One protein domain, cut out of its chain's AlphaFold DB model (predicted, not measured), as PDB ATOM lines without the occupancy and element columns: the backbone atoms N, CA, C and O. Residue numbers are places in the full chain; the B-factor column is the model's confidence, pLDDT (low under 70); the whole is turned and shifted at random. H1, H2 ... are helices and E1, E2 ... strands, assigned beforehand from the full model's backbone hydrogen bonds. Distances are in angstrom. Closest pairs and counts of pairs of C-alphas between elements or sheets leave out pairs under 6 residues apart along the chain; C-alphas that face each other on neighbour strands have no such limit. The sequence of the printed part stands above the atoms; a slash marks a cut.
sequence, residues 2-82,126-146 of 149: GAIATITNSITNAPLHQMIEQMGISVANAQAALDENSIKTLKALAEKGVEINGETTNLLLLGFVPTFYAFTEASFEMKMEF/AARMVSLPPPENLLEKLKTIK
ATOM      1  N   GLY A   2      24.760 -26.805  -5.207       51.34
ATOM      2  CA  GLY A   2      25.066 -25.559  -4.474       51.34
ATOM      3  C   GLY A   2      24.614 -25.534  -3.005       51.34
ATOM      4  O   GLY A   2      25.360 -25.077  -2.148       51.34
ATOM      5  N   ALA A   3      23.441 -26.093  -2.691       52.22
ATOM      6  CA  ALA A   3      22.870 -26.049  -1.338       52.22
ATOM      7  C   ALA A   3      23.708 -26.806  -0.286       52.22
ATOM      8  O   ALA A   3      23.855 -26.340   0.841       52.22
ATOM      9  N   ILE A   4      24.329 -27.927  -0.675       49.72
ATOM     10  CA  ILE A   4      25.198 -28.732   0.203       49.72
ATOM     11  C   ILE A   4      26.477 -27.958   0.569       49.72
ATOM     12  O   ILE A   4      26.860 -27.925   1.734       49.72
ATOM     13  N   ALA A   5      27.096 -27.258  -0.391       52.56
ATOM     14  CA  ALA A   5      28.295 -26.451  -0.146       52.56
ATOM     15  C   ALA A   5      28.011 -25.219   0.735       52.56
ATOM     16  O   ALA A   5      28.838 -24.840   1.564       52.56
ATOM     17  N   THR A   6      26.830 -24.608   0.601       53.03
ATOM     18  CA  THR A   6      26.417 -23.467   1.430       53.03
ATOM     19  C   THR A   6      26.189 -23.866   2.892       53.03
ATOM     20  O   THR A   6      26.577 -23.103   3.771       53.03
ATOM     21  N   ILE A   7      25.649 -25.062   3.165       51.84
ATOM     22  CA  ILE A   7      25.397 -25.570   4.529       51.84
ATOM     23  C   ILE A   7      26.688 -26.025   5.221       51.84
ATOM     24  O   ILE A   7      26.905 -25.711   6.391       51.84
ATOM     25  N   THR A   8      27.598 -26.688   4.496       54.03
ATOM     26  CA  THR A   8      28.949 -26.954   5.016       54.03
ATOM     27  C   THR A   8      29.645 -25.646   5.394       54.03
ATOM     28  O   THR A   8      30.257 -25.575   6.455       54.03
ATOM     29  N   ASN A   9      29.476 -24.580   4.604       51.31
ATOM     30  CA  ASN A   9      30.030 -23.266   4.924       51.31
ATOM     31  C   ASN A   9      29.336 -22.571   6.111       51.31
ATOM     32  O   ASN A   9      30.038 -21.955   6.903       51.31
ATOM     33  N   SER A  10      28.019 -22.679   6.321       51.91
ATOM     34  CA  SER A  10      27.368 -22.083   7.507       51.91
ATOM     35  C   SER A  10      27.687 -22.809   8.820       51.91
ATOM     36  O   SER A  10      27.746 -22.156   9.857       51.91
ATOM     37  N   ILE A  11      27.979 -24.114   8.787       52.31
ATOM     38  CA  ILE A  11      28.475 -24.881   9.950       52.31
ATOM     39  C   ILE A  11      29.971 -24.621  10.191       52.31
ATOM     40  O   ILE A  11      30.413 -24.552  11.335       52.31
ATOM     41  N   THR A  12      30.740 -24.411   9.121       54.81
ATOM     42  CA  THR A  12      32.158 -24.011   9.191       54.81
ATOM     43  C   THR A  12      32.327 -22.560   9.678       54.81
ATOM     44  O   THR A  12      33.380 -22.214  10.204       54.81
ATOM     45  N   ASN A  13      31.286 -21.722   9.567       53.50
ATOM     46  CA  ASN A  13      31.339 -20.286   9.873       53.50
ATOM     47  C   ASN A  13      30.729 -19.870  11.221       53.50
ATOM     48  O   ASN A  13      30.741 -18.677  11.528       53.50
ATOM     49  N   ALA A  14      30.226 -20.788  12.056       62.16
ATOM     50  CA  ALA A  14      30.067 -20.451  13.471       62.16
ATOM     51  C   ALA A  14      31.482 -20.248  14.037       62.16
ATOM     52  O   ALA A  14      32.302 -21.166  13.923       62.16
ATOM     53  N   PRO A  15      31.825 -19.081  14.610       72.00
ATOM     54  CA  PRO A  15      33.184 -18.820  15.049       72.00
ATOM     55  C   PRO A  15      33.429 -19.538  16.383       72.00
ATOM     56  O   PRO A  15      33.518 -18.931  17.444       72.00
ATOM     57  N   LEU A  16      33.523 -20.865  16.329       72.38
ATOM     58  CA  LEU A  16      33.742 -21.758  17.468       72.38
ATOM     59  C   LEU A  16      34.954 -21.333  18.299       72.38
ATOM     60  O   LEU A  16      34.909 -21.338  19.524       72.38
ATOM     61  N   HIS A  17      36.008 -20.885  17.619       79.88
ATOM     62  CA  HIS A  17      37.192 -20.301  18.239       79.88
ATOM     63  C   HIS A  17      36.859 -19.040  19.051       79.88
ATOM     64  O   HIS A  17      37.280 -18.950  20.200       79.88
ATOM     65  N   GLN A  18      36.042 -18.124  18.513       83.88
ATOM     66  CA  GLN A  18      35.600 -16.932  19.246       83.88
ATOM     67  C   GLN A  18      34.731 -17.309  20.443       83.88
ATOM     68  O   GLN A  18      34.875 -16.704  21.494       83.88
ATOM     69  N   MET A  19      33.855 -18.314  20.341       82.50
ATOM     70  CA  MET A  19      33.042 -18.748  21.486       82.50
ATOM     71  C   MET A  19      33.905 -19.303  22.628       82.50
ATOM     72  O   MET A  19      33.691 -18.946  23.785       82.50
ATOM     73  N   ILE A  20      34.909 -20.126  22.308       82.88
ATOM     74  CA  ILE A  20      35.859 -20.660  23.295       82.88
ATOM     75  C   ILE A  20      36.706 -19.530  23.900       82.88
ATOM     76  O   ILE A  20      36.897 -19.487  25.114       82.88
ATOM     77  N   GLU A  21      37.174 -18.590  23.079       85.44
ATOM     78  CA  GLU A  21      37.928 -17.414  23.528       85.44
ATOM     79  C   GLU A  21      37.094 -16.528  24.463       85.44
ATOM     80  O   GLU A  21      37.534 -16.192  25.562       85.44
ATOM     81  N   GLN A  22      35.858 -16.206  24.070       87.62
ATOM     82  CA  GLN A  22      34.934 -15.414  24.879       87.62
ATOM     83  C   GLN A  22      34.580 -16.124  26.186       87.62
ATOM     84  O   GLN A  22      34.491 -15.469  27.224       87.62
ATOM     85  N   MET A  23      34.431 -17.453  26.174       86.81
ATOM     86  CA  MET A  23      34.275 -18.235  27.401       86.81
ATOM     87  C   MET A  23      35.505 -18.079  28.306       86.81
ATOM     88  O   MET A  23      35.346 -17.796  29.491       86.81
ATOM     89  N   GLY A  24      36.718 -18.213  27.761       87.12
ATOM     90  CA  GLY A  24      37.969 -18.024  28.502       87.12
ATOM     91  C   GLY A  24      38.064 -16.652  29.168       87.12
ATOM     92  O   GLY A  24      38.294 -16.559  30.374       87.12
ATOM     93  N   ILE A  25      37.803 -15.590  28.404       91.50
ATOM     94  CA  ILE A  25      37.777 -14.207  28.902       91.50
ATOM     95  C   ILE A  25      36.699 -14.031  29.979       91.50
ATOM     96  O   ILE A  25      36.956 -13.436  31.025       91.50
ATOM     97  N   SER A  26      35.500 -14.575  29.763       90.19
ATOM     98  CA  SER A  26      34.392 -14.464  30.718       90.19
ATOM     99  C   SER A  26      34.706 -15.157  32.041       90.19
ATOM    100  O   SER A  26      34.438 -14.593  33.100       90.19
ATOM    101  N   VAL A  27      35.322 -16.343  31.998       89.56
ATOM    102  CA  VAL A  27      35.754 -17.058  33.204       89.56
ATOM    103  C   VAL A  27      36.837 -16.269  33.934       89.56
ATOM    104  O   VAL A  27      36.731 -16.095  35.144       89.56
ATOM    105  N   ALA A  28      37.830 -15.726  33.225       89.56
ATOM    106  CA  ALA A  28      38.871 -14.901  33.838       89.56
ATOM    107  C   ALA A  28      38.293 -13.649  34.525       89.56
ATOM    108  O   ALA A  28      38.628 -13.361  35.673       89.56
ATOM    109  N   ASN A  29      37.374 -12.944  33.862       92.44
ATOM    110  CA  ASN A  29      36.701 -11.775  34.432       92.44
ATOM    111  C   ASN A  29      35.858 -12.141  35.658       92.44
ATOM    112  O   ASN A  29      35.856 -11.416  36.651       92.44
ATOM    113  N   ALA A  30      35.152 -13.272  35.606       90.94
ATOM    114  CA  ALA A  30      34.349 -13.741  36.724       90.94
ATOM    115  C   ALA A  30      35.226 -14.122  37.928       90.94
ATOM    116  O   ALA A  30      34.889 -13.755  39.051       90.94
ATOM    117  N   GLN A  31      36.372 -14.777  37.707       91.31
ATOM    118  CA  GLN A  31      37.355 -15.039  38.768       91.31
ATOM    119  C   GLN A  31      37.864 -13.739  39.392       91.31
ATOM    120  O   GLN A  31      37.812 -13.582  40.607       91.31
ATOM    121  N   ALA A  32      38.263 -12.764  38.568       91.50
ATOM    122  CA  ALA A  32      38.735 -11.474  39.060       91.50
ATOM    123  C   ALA A  32      37.675 -10.756  39.917       91.50
ATOM    124  O   ALA A  32      38.001 -10.180  40.953       91.50
ATOM    125  N   ALA A  33      36.398 -10.835  39.530       93.38
ATOM    126  CA  ALA A  33      35.299 -10.271  40.308       93.38
ATOM    127  C   ALA A  33      35.087 -10.995  41.654       93.38
ATOM    128  O   ALA A  33      34.801 -10.343  42.663       93.38
ATOM    129  N   LEU A  34      35.236 -12.326  41.697       92.06
ATOM    130  CA  LEU A  34      35.168 -13.107  42.941       92.06
ATOM    131  C   LEU A  34      36.320 -12.754  43.893       92.06
ATOM    132  O   LEU A  34      36.087 -12.551  45.090       92.06
ATOM    133  N   ASP A  35      37.535 -12.620  43.363       92.62
ATOM    134  CA  ASP A  35      38.715 -12.210  44.126       92.62
ATOM    135  C   ASP A  35      38.549 -10.792  44.679       92.62
ATOM    136  O   ASP A  35      38.754 -10.545  45.871       92.62
ATOM    137  N   GLU A  36      38.101  -9.855  43.840       94.25
ATOM    138  CA  GLU A  36      37.857  -8.473  44.241       94.25
ATOM    139  C   GLU A  36      36.810  -8.392  45.359       94.25
ATOM    140  O   GLU A  36      36.998  -7.669  46.343       94.25
ATOM    141  N   ASN A  37      35.719  -9.154  45.253       93.75
ATOM    142  CA  ASN A  37      34.691  -9.210  46.288       93.75
ATOM    143  C   ASN A  37      35.222  -9.802  47.605       93.75
ATOM    144  O   ASN A  37      34.953  -9.273  48.688       93.75
ATOM    145  N   SER A  38      36.026 -10.864  47.523       93.94
ATOM    146  CA  SER A  38      36.651 -11.490  48.694       93.94
ATOM    147  C   SER A  38      37.584 -10.505  49.413       93.94
ATOM    148  O   SER A  38      37.514 -10.360  50.635       93.94
ATOM    149  N   ILE A  39      38.377  -9.733  48.662       93.38
ATOM    150  CA  ILE A  39      39.255  -8.680  49.196       93.38
ATOM    151  C   ILE A  39      38.449  -7.515  49.784       93.38
ATOM    152  O   ILE A  39      38.791  -7.011  50.855       93.38
ATOM    153  N   LYS A  40      37.374  -7.072  49.122       93.94
ATOM    154  CA  LYS A  40      36.476  -6.032  49.660       93.94
ATOM    155  C   LYS A  40      35.871  -6.464  50.991       93.94
ATOM    156  O   LYS A  40      35.850  -5.680  51.936       93.94
ATOM    157  N   THR A  41      35.441  -7.718  51.081       92.94
ATOM    158  CA  THR A  41      34.899  -8.289  52.317       92.94
ATOM    159  C   THR A  41      35.971  -8.348  53.402       92.94
ATOM    160  O   THR A  41      35.720  -7.911  54.519       92.94
ATOM    161  N   LEU A  42      37.190  -8.793  53.074       93.81
ATOM    162  CA  LEU A  42      38.326  -8.784  54.001       93.81
ATOM    163  C   LEU A  42      38.574  -7.387  54.585       93.81
ATOM    164  O   LEU A  42      38.687  -7.240  55.799       93.81
ATOM    165  N   LYS A  43      38.619  -6.361  53.728       92.69
ATOM    166  CA  LYS A  43      38.805  -4.966  54.149       92.69
ATOM    167  C   LYS A  43      37.674  -4.501  55.060       92.69
ATOM    168  O   LYS A  43      37.944  -3.961  56.124       92.69
ATOM    169  N   ALA A  44      36.424  -4.789  54.702       92.19
ATOM    170  CA  ALA A  44      35.272  -4.427  55.523       92.19
ATOM    171  C   ALA A  44      35.303  -5.088  56.916       92.19
ATOM    172  O   ALA A  44      34.925  -4.455  57.902       92.19
ATOM    173  N   LEU A  45      35.771  -6.338  57.008       91.06
ATOM    174  CA  LEU A  45      35.958  -7.048  58.278       91.06
ATOM    175  C   LEU A  45      37.123  -6.476  59.105       91.06
ATOM    176  O   LEU A  45      37.065  -6.502  60.333       91.06
ATOM    177  N   ALA A  46      38.165  -5.959  58.446       91.44
ATOM    178  CA  ALA A  46      39.314  -5.330  59.095       91.44
ATOM    179  C   ALA A  46      39.006  -3.915  59.614       91.44
ATOM    180  O   ALA A  46      39.447  -3.557  60.706       91.44
ATOM    181  N   GLU A  47      38.266  -3.121  58.833       89.44
ATOM    182  CA  GLU A  47      37.960  -1.712  59.110       89.44
ATOM    183  C   GLU A  47      36.896  -1.537  60.197       89.44
ATOM    184  O   GLU A  47      36.965  -0.598  60.991       89.44
ATOM    185  N   LYS A  48      35.895  -2.427  60.252       80.88
ATOM    186  CA  LYS A  48      34.821  -2.326  61.244       80.88
ATOM    187  C   LYS A  48      35.280  -2.859  62.598       80.88
ATOM    188  O   LYS A  48      35.184  -4.052  62.882       80.88
ATOM    189  N   GLY A  49      35.743  -1.934  63.435       81.38
ATOM    190  CA  GLY A  49      35.892  -2.145  64.869       81.38
ATOM    191  C   GLY A  49      34.529  -2.245  65.561       81.38
ATOM    192  O   GLY A  49      33.617  -1.469  65.280       81.38
ATOM    193  N   VAL A  50      34.397  -3.207  66.459       86.31
ATOM    194  CA  VAL A  50      33.283  -3.407  67.380       86.31
ATOM    195  C   VAL A  50      33.844  -3.249  68.788       86.31
ATOM    196  O   VAL A  50      34.896  -3.801  69.109       86.31
ATOM    197  N   GLU A  51      33.155  -2.487  69.627       89.44
ATOM    198  CA  GLU A  51      33.532  -2.311  71.025       89.44
ATOM    199  C   GLU A  51      32.855  -3.393  71.873       89.44
ATOM    200  O   GLU A  51      31.629  -3.525  71.873       89.44
ATOM    201  N   ILE A  52      33.650  -4.200  72.574       86.56
ATOM    202  CA  ILE A  52      33.169  -5.264  73.460       86.56
ATOM    203  C   ILE A  52      33.871  -5.087  74.801       86.56
ATOM    204  O   ILE A  52      35.095  -5.089  74.865       86.56
ATOM    205  N   ASN A  53      33.104  -4.924  75.884       88.75
ATOM    206  CA  ASN A  53      33.640  -4.709  77.237       88.75
ATOM    207  C   ASN A  53      34.644  -3.537  77.357       88.75
ATOM    208  O   ASN A  53      35.516  -3.568  78.219       88.75
ATOM    209  N   GLY A  54      34.517  -2.501  76.519       88.25
ATOM    210  CA  GLY A  54      35.412  -1.334  76.520       88.25
ATOM    211  C   GLY A  54      36.711  -1.512  75.724       88.25
ATOM    212  O   GLY A  54      37.551  -0.616  75.735       88.25
ATOM    213  N   GLU A  55      36.883  -2.636  75.021       88.38
ATOM    214  CA  GLU A  55      37.983  -2.850  74.079       88.38
ATOM    215  C   GLU A  55      37.468  -2.839  72.634       88.38
ATOM    216  O   GLU A  55      36.520  -3.546  72.280       88.38
ATOM    217  N   THR A  56      38.114  -2.049  71.774       89.31
ATOM    218  CA  THR A  56      37.840  -2.040  70.332       89.31
ATOM    219  C   THR A  56      38.570  -3.201  69.670       89.31
ATOM    220  O   THR A  56      39.799  -3.225  69.628       89.31
ATOM    221  N   THR A  57      37.821  -4.138  69.099       91.25
ATOM    222  CA  THR A  57      38.364  -5.253  68.313       91.25
ATOM    223  C   THR A  57      37.708  -5.286  66.937       91.25
ATOM    224  O   THR A  57      36.616  -4.759  66.772       91.25
ATOM    225  N   ASN A  58      38.332  -5.884  65.926       91.38
ATOM    226  CA  ASN A  58      37.698  -6.037  64.610       91.38
ATOM    227  C   ASN A  58      37.198  -7.468  64.385       91.38
ATOM    228  O   ASN A  58      37.526  -8.399  65.124       91.38
ATOM    229  N   LEU A  59      36.392  -7.653  63.343       90.88
ATOM    230  CA  LEU A  59      35.779  -8.949  63.060       90.88
ATOM    231  C   LEU A  59      36.825 -10.021  62.702       90.88
ATOM    232  O   LEU A  59      36.621 -11.191  63.016       90.88
ATOM    233  N   LEU A  60      37.974  -9.630  62.138       91.06
ATOM    234  CA  LEU A  60      39.074 -10.563  61.873       91.06
ATOM    235  C   LEU A  60      39.658 -11.154  63.166       91.06
ATOM    236  O   LEU A  60      39.874 -12.362  63.240       91.06
ATOM    237  N   LEU A  61      39.873 -10.329  64.195       88.81
ATOM    238  CA  LEU A  61      40.382 -10.770  65.502       88.81
ATOM    239  C   LEU A  61      39.388 -11.666  66.249       88.81
ATOM    240  O   LEU A  61      39.793 -12.524  67.029       88.81
ATOM    241  N   LEU A  62      38.095 -11.516  65.959       90.50
ATOM    242  CA  LEU A  62      37.031 -12.389  66.461       90.50
ATOM    243  C   LEU A  62      36.901 -13.706  65.675       90.50
ATOM    244  O   LEU A  62      36.036 -14.520  65.991       90.50
ATOM    245  N   GLY A  63      37.744 -13.933  64.664       90.31
ATOM    246  CA  GLY A  63      37.768 -15.162  63.873       90.31
ATOM    247  C   GLY A  63      36.833 -15.167  62.662       90.31
ATOM    248  O   GLY A  63      36.716 -16.196  61.995       90.31
ATOM    249  N   PHE A  64      36.187 -14.046  62.328       90.50
ATOM    250  CA  PHE A  64      35.450 -13.934  61.070       90.50
ATOM    251  C   PHE A  64      36.440 -13.739  59.924       90.50
ATOM    252  O   PHE A  64      37.146 -12.738  59.873       90.50
ATOM    253  N   VAL A  65      36.470 -14.672  58.977       91.12
ATOM    254  CA  VAL A  65      37.290 -14.578  57.763       91.12
ATOM    255  C   VAL A  65      36.405 -14.716  56.525       91.12
ATOM    256  O   VAL A  65      35.432 -15.474  56.553       91.12
ATOM    257  N   PRO A  66      36.694 -13.986  55.437       88.56
ATOM    258  CA  PRO A  66      35.928 -14.121  54.208       88.56
ATOM    259  C   PRO A  66      36.247 -15.452  53.521       88.56
ATOM    260  O   PRO A  66      37.379 -15.936  53.548       88.56
ATOM    261  N   THR A  67      35.250 -16.030  52.862       87.38
ATOM    262  CA  THR A  67      35.417 -17.221  52.023       87.38
ATOM    263  C   THR A  67      35.882 -16.816  50.627       87.38
ATOM    264  O   THR A  67      35.198 -16.033  49.969       87.38
ATOM    265  N   PHE A  68      36.997 -17.378  50.159       85.00
ATOM    266  CA  PHE A  68      37.486 -17.179  48.794       85.00
ATOM    267  C   PHE A  68      36.888 -18.247  47.877       85.00
ATOM    268  O   PHE A  68      37.119 -19.442  48.073       85.00
ATOM    269  N   TYR A  69      36.104 -17.813  46.891       81.44
ATOM    270  CA  TYR A  69      35.517 -18.688  45.878       81.44
ATOM    271  C   TYR A  69      36.367 -18.679  44.612       81.44
ATOM    272  O   TYR A  69      36.861 -17.631  44.214       81.44
ATOM    273  N   ALA A  70      36.478 -19.833  43.957       82.38
ATOM    274  CA  ALA A  70      37.123 -19.955  42.659       82.38
ATOM    275  C   ALA A  70      36.326 -20.905  41.760       82.38
ATOM    276  O   ALA A  70      35.823 -21.932  42.223       82.38
ATOM    277  N   PHE A  71      36.262 -20.613  40.461       81.19
ATOM    278  CA  PHE A  71      35.853 -21.609  39.469       81.19
ATOM    279  C   PHE A  71      36.913 -22.712  39.383       81.19
ATOM    280  O   PHE A  71      38.062 -22.477  39.003       81.19
ATOM    281  N   THR A  72      36.532 -23.931  39.755       80.81
ATOM    282  CA  THR A  72      37.392 -25.118  39.653       80.81
ATOM    283  C   THR A  72      37.375 -25.702  38.243       80.81
ATOM    284  O   THR A  72      38.396 -26.189  37.757       80.81
ATOM    285  N   GLU A  73      36.228 -25.605  37.573       83.56
ATOM    286  CA  GLU A  73      36.004 -26.111  36.228       83.56
ATOM    287  C   GLU A  73      34.962 -25.257  35.497       83.56
ATOM    288  O   GLU A  73      33.963 -24.842  36.084       83.56
ATOM    289  N   ALA A  74      35.187 -25.023  34.204       83.88
ATOM    290  CA  ALA A  74      34.190 -24.492  33.283       83.88
ATOM    291  C   ALA A  74      34.086 -25.424  32.072       83.88
ATOM    292  O   ALA A  74      35.098 -25.711  31.427       83.88
ATOM    293  N   SER A  75      32.877 -25.903  31.779       82.88
ATOM    294  CA  SER A  75      32.590 -26.801  30.660       82.88
ATOM    295  C   SER A  75      31.608 -26.161  29.681       82.88
ATOM    296  O   SER A  75      30.684 -25.447  30.071       82.88
ATOM    297  N   PHE A  76      31.831 -26.409  28.394       80.62
ATOM    298  CA  PHE A  76      30.992 -25.925  27.306       80.62
ATOM    299  C   PHE A  76      30.697 -27.069  26.347       80.62
ATOM    300  O   PHE A  76      31.626 -27.657  25.794       80.62
ATOM    301  N   GLU A  77      29.412 -27.373  26.171       81.12
ATOM    302  CA  GLU A  77      28.919 -28.429  25.291       81.12
ATOM    303  C   GLU A  77      27.924 -27.838  24.289       81.12
ATOM    304  O   GLU A  77      26.963 -27.164  24.662       81.12
ATOM    305  N   MET A  78      28.149 -28.096  23.001       73.50
ATOM    306  CA  MET A  78      27.230 -27.718  21.928       73.50
ATOM    307  C   MET A  78      26.800 -28.951  21.145       73.50
ATOM    308  O   MET A  78      27.650 -29.729  20.713       73.50
ATOM    309  N   LYS A  79      25.492 -29.078  20.890       74.56
ATOM    310  CA  LYS A  79      24.908 -30.083  19.995       74.56
ATOM    311  C   LYS A  79      24.105 -29.382  18.900       74.56
ATOM    312  O   LYS A  79      23.218 -28.589  19.202       74.56
ATOM    313  N   MET A  80      24.415 -29.666  17.638       69.12
ATOM    314  CA  MET A  80      23.691 -29.125  16.480       69.12
ATOM    315  C   MET A  80      23.018 -30.263  15.716       69.12
ATOM    316  O   MET A  80      23.669 -31.270  15.445       69.12
ATOM    317  N   GLU A  81      21.744 -30.095  15.358       60.66
ATOM    318  CA  GLU A  81      20.950 -31.054  14.578       60.66
ATOM    319  C   GLU A  81      20.461 -30.375  13.288       60.66
ATOM    320  O   GLU A  81      19.883 -29.290  13.337       60.66
ATOM    321  N   PHE A  82      20.706 -30.994  12.127       58.53
ATOM    322  CA  PHE A  82      20.291 -30.468  10.820       58.53
ATOM    323  C   PHE A  82      19.240 -31.377  10.177       58.53
ATOM    324  O   PHE A  82      19.393 -32.595  10.209       58.53
ATOM    325  N   ALA A 126      32.983 -30.283  22.771       78.94
ATOM    326  CA  ALA A 126      33.156 -30.122  24.210       78.94
ATOM    327  C   ALA A 126      34.503 -29.455  24.533       78.94
ATOM    328  O   ALA A 126      35.546 -29.876  24.031       78.94
ATOM    329  N   ALA A 127      34.482 -28.436  25.391       78.38
ATOM    330  CA  ALA A 127      35.676 -27.779  25.921       78.38
ATOM    331  C   ALA A 127      35.616 -27.717  27.452       78.38
ATOM    332  O   ALA A 127      34.551 -27.482  28.024       78.38
ATOM    333  N   ARG A 128      36.763 -27.916  28.113       84.75
ATOM    334  CA  ARG A 128      36.905 -27.881  29.574       84.75
ATOM    335  C   ARG A 128      38.100 -27.017  29.962       84.75
ATOM    336  O   ARG A 128      39.214 -27.268  29.511       84.75
ATOM    337  N   MET A 129      37.871 -26.037  30.828       81.19
ATOM    338  CA  MET A 129      38.911 -25.201  31.426       81.19
ATOM    339  C   MET A 129      39.023 -25.506  32.917       81.19
ATOM    340  O   MET A 129      38.007 -25.657  33.592       81.19
ATOM    341  N   VAL A 130      40.253 -25.593  33.421       84.75
ATOM    342  CA  VAL A 130      40.549 -25.871  34.832       84.75
ATOM    343  C   VAL A 130      41.536 -24.851  35.375       84.75
ATOM    344  O   VAL A 130      42.455 -24.425  34.674       84.75
ATOM    345  N   SER A 131      41.351 -24.478  36.636       80.69
ATOM    346  CA  SER A 131      42.293 -23.616  37.344       80.69
ATOM    347  C   SER A 131      43.496 -24.449  37.790       80.69
ATOM    348  O   SER A 131      43.338 -25.420  38.529       80.69
ATOM    349  N   LEU A 132      44.698 -24.085  37.338       82.12
ATOM    350  CA  LEU A 132      45.936 -24.719  37.788       82.12
ATOM    351  C   LEU A 132      46.491 -23.966  39.004       82.12
ATOM    352  O   LEU A 132      46.500 -22.732  38.994       82.12
ATOM    353  N   PRO A 133      46.964 -24.672  40.047       79.00
ATOM    354  CA  PRO A 133      47.629 -24.017  41.162       79.00
ATOM    355  C   PRO A 133      48.904 -23.299  40.678       79.00
ATOM    356  O   PRO A 133      49.528 -23.746  39.708       79.00
ATOM    357  N   PRO A 134      49.322 -22.204  41.342       83.19
ATOM    358  CA  PRO A 134      50.561 -21.516  41.001       83.19
ATOM    359  C   PRO A 134      51.765 -22.474  41.039       83.19
ATOM    360  O   PRO A 134      51.864 -23.275  41.971       83.19
ATOM    361  N   PRO A 135      52.711 -22.386  40.087       86.62
ATOM    362  CA  PRO A 135      53.915 -23.213  40.103       86.62
ATOM    363  C   PRO A 135      54.757 -22.998  41.371       86.62
ATOM    364  O   PRO A 135      54.972 -21.859  41.793       86.62
ATOM    365  N   GLU A 136      55.311 -24.071  41.939       87.56
ATOM    366  CA  GLU A 136      56.068 -24.030  43.205       87.56
ATOM    367  C   GLU A 136      57.266 -23.067  43.160       87.56
ATOM    368  O   GLU A 136      57.436 -22.243  44.058       87.56
ATOM    369  N   ASN A 137      58.025 -23.072  42.059       86.50
ATOM    370  CA  ASN A 137      59.169 -22.172  41.851       86.50
ATOM    371  C   ASN A 137      58.792 -20.681  41.932       86.50
ATOM    372  O   ASN A 137      59.617 -19.844  42.309       86.50
ATOM    373  N   LEU A 138      57.559 -20.325  41.549       81.44
ATOM    374  CA  LEU A 138      57.066 -18.953  41.654       81.44
ATOM    375  C   LEU A 138      56.766 -18.608  43.116       81.44
ATOM    376  O   LEU A 138      57.161 -17.544  43.587       81.44
ATOM    377  N   LEU A 139      56.124 -19.522  43.848       84.06
ATOM    378  CA  LEU A 139      55.810 -19.342  45.268       84.06
ATOM    379  C   LEU A 139      57.076 -19.159  46.115       84.06
ATOM    380  O   LEU A 139      57.101 -18.298  46.993       84.06
ATOM    381  N   GLU A 140      58.137 -19.921  45.850       85.31
ATOM    382  CA  GLU A 140      59.421 -19.776  46.551       85.31
ATOM    383  C   GLU A 140      60.069 -18.406  46.317       85.31
ATOM    384  O   GLU A 140      60.532 -17.755  47.261       85.31
ATOM    385  N   LYS A 141      60.042 -17.923  45.068       83.69
ATOM    386  CA  LYS A 141      60.547 -16.588  44.730       83.69
ATOM    387  C   LYS A 141      59.735 -15.494  45.419       83.69
ATOM    388  O   LYS A 141      60.327 -14.589  45.997       83.69
ATOM    389  N   LEU A 142      58.406 -15.604  45.435       80.88
ATOM    390  CA  LEU A 142      57.533 -14.626  46.094       80.88
ATOM    391  C   LEU A 142      57.723 -14.596  47.618       80.88
ATOM    392  O   LEU A 142      57.745 -13.519  48.204       80.88
ATOM    393  N   LYS A 143      57.933 -15.750  48.265       80.94
ATOM    394  CA  LYS A 143      58.238 -15.818  49.708       80.94
ATOM    395  C   LYS A 143      59.569 -15.156  50.064       80.94
ATOM    396  O   LYS A 143      59.697 -14.594  51.149       80.94
ATOM    397  N   THR A 144      60.548 -15.236  49.163       82.94
ATOM    398  CA  THR A 144      61.866 -14.611  49.343       82.94
ATOM    399  C   THR A 144      61.791 -13.084  49.226       82.94
ATOM    400  O   THR A 144      62.535 -12.387  49.908       82.94
ATOM    401  N   ILE A 145      60.859 -12.551  48.427       82.31
ATOM    402  CA  ILE A 145      60.651 -11.106  48.210       82.31
ATOM    403  C   ILE A 145      59.706 -10.518  49.278       82.31
ATOM    404  O   ILE A 145      58.852  -9.697  48.965       82.31
ATOM    405  N   LYS A 146      59.794 -10.945  50.547       66.81
ATOM    406  CA  LYS A 146      58.935 -10.409  51.622       66.81
ATOM    407  C   LYS A 146      58.840  -8.871  51.534       66.81
ATOM    408  O   LYS A 146      59.884  -8.224  51.587       66.81
TER     409      LYS A 146
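This is residues 2 to 82 and 126 to 146 of the 149 residues of an uncharacterized protein of Olleya aquimaris (UniProt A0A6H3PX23). Picture a long, thin rod whose length is made by helix H1, the long helix H2 and the small strand hairpin E1 and E2, one after another; the chain then folds back along H2 through residues 59 to 72 to a two-stranded ribbon, E3 and E4, beside the first part of H2. Residues 133 to 146, with H3 in them, stick out from this rod. The printed part has 102 residues, with three named helices and four named strands in the order H1 H2 E1 E2 E3 E4 H3; its two sheets, E1 - E2 and E3 - E4, are both antiparallel, and the class is mixed, helices and strands. The whole is extended, with a radius of gyration of the C-alphas of 23.5 A and spans of 85 by 33 by 15 A.

Look first at E3, residues 73 to 82, and E4, residues 126 to 130, antiparallel neighbours at 172 degrees. N 74 and O 129 are 3.0 A apart and N 76 and O 127 are 2.9 A apart, both within hydrogen-bond range. Next find H2, residues 16 to 47: its closest C-alphas to E4 are those of Ile 20 and Ala 127, 7.6 A, and to E3 those of Val 27 and Ala 74, also 7.6 A. Go on to E1, residues 49 to 52, and E2, residues 55 to 58, an antiparallel hairpin at 139 degrees, where N 50 and O 57 are 2.7 A apart. The closest C-alphas of H2 and E2 are those of Ala 46 and Asn 58, 5.8 A. H1, residues 2 to 12, is apart from H2, and H3, residues 136 to 144, is apart from H2 and E3. In H1, H2 and H3 every O i to N i+4 pair is within hydrogen-bond range.

Find C-alpha 73 at (36.004, -26.111, 36.228); from there E3 runs 30.2 A to C-alpha 82, while E4 runs 13.6 A. H2 starts at C-alpha 16, (33.742, -21.758, 17.468), and runs 46.4 A to C-alpha 47. H1 measures 15.5 A, E1 9.5 A and E2 10.0 A. H3 runs 12.6 A, ending at C-alpha 144, (61.866, -14.611, 49.343).

The C-alphas farthest apart are those of Gly 2 and Gly 54, 85.2 A. Residues 83 to 125 are cut out, and C-alphas 82 and 126 are 18.6 A apart across the cut. The link from E2 to E3, 14 residues, is long. Residues 133 to 146 stand free. The mean pLDDT of the printed part is 81.2; look for values under 70 at residues 2 to 14, 80 to 82 and 146.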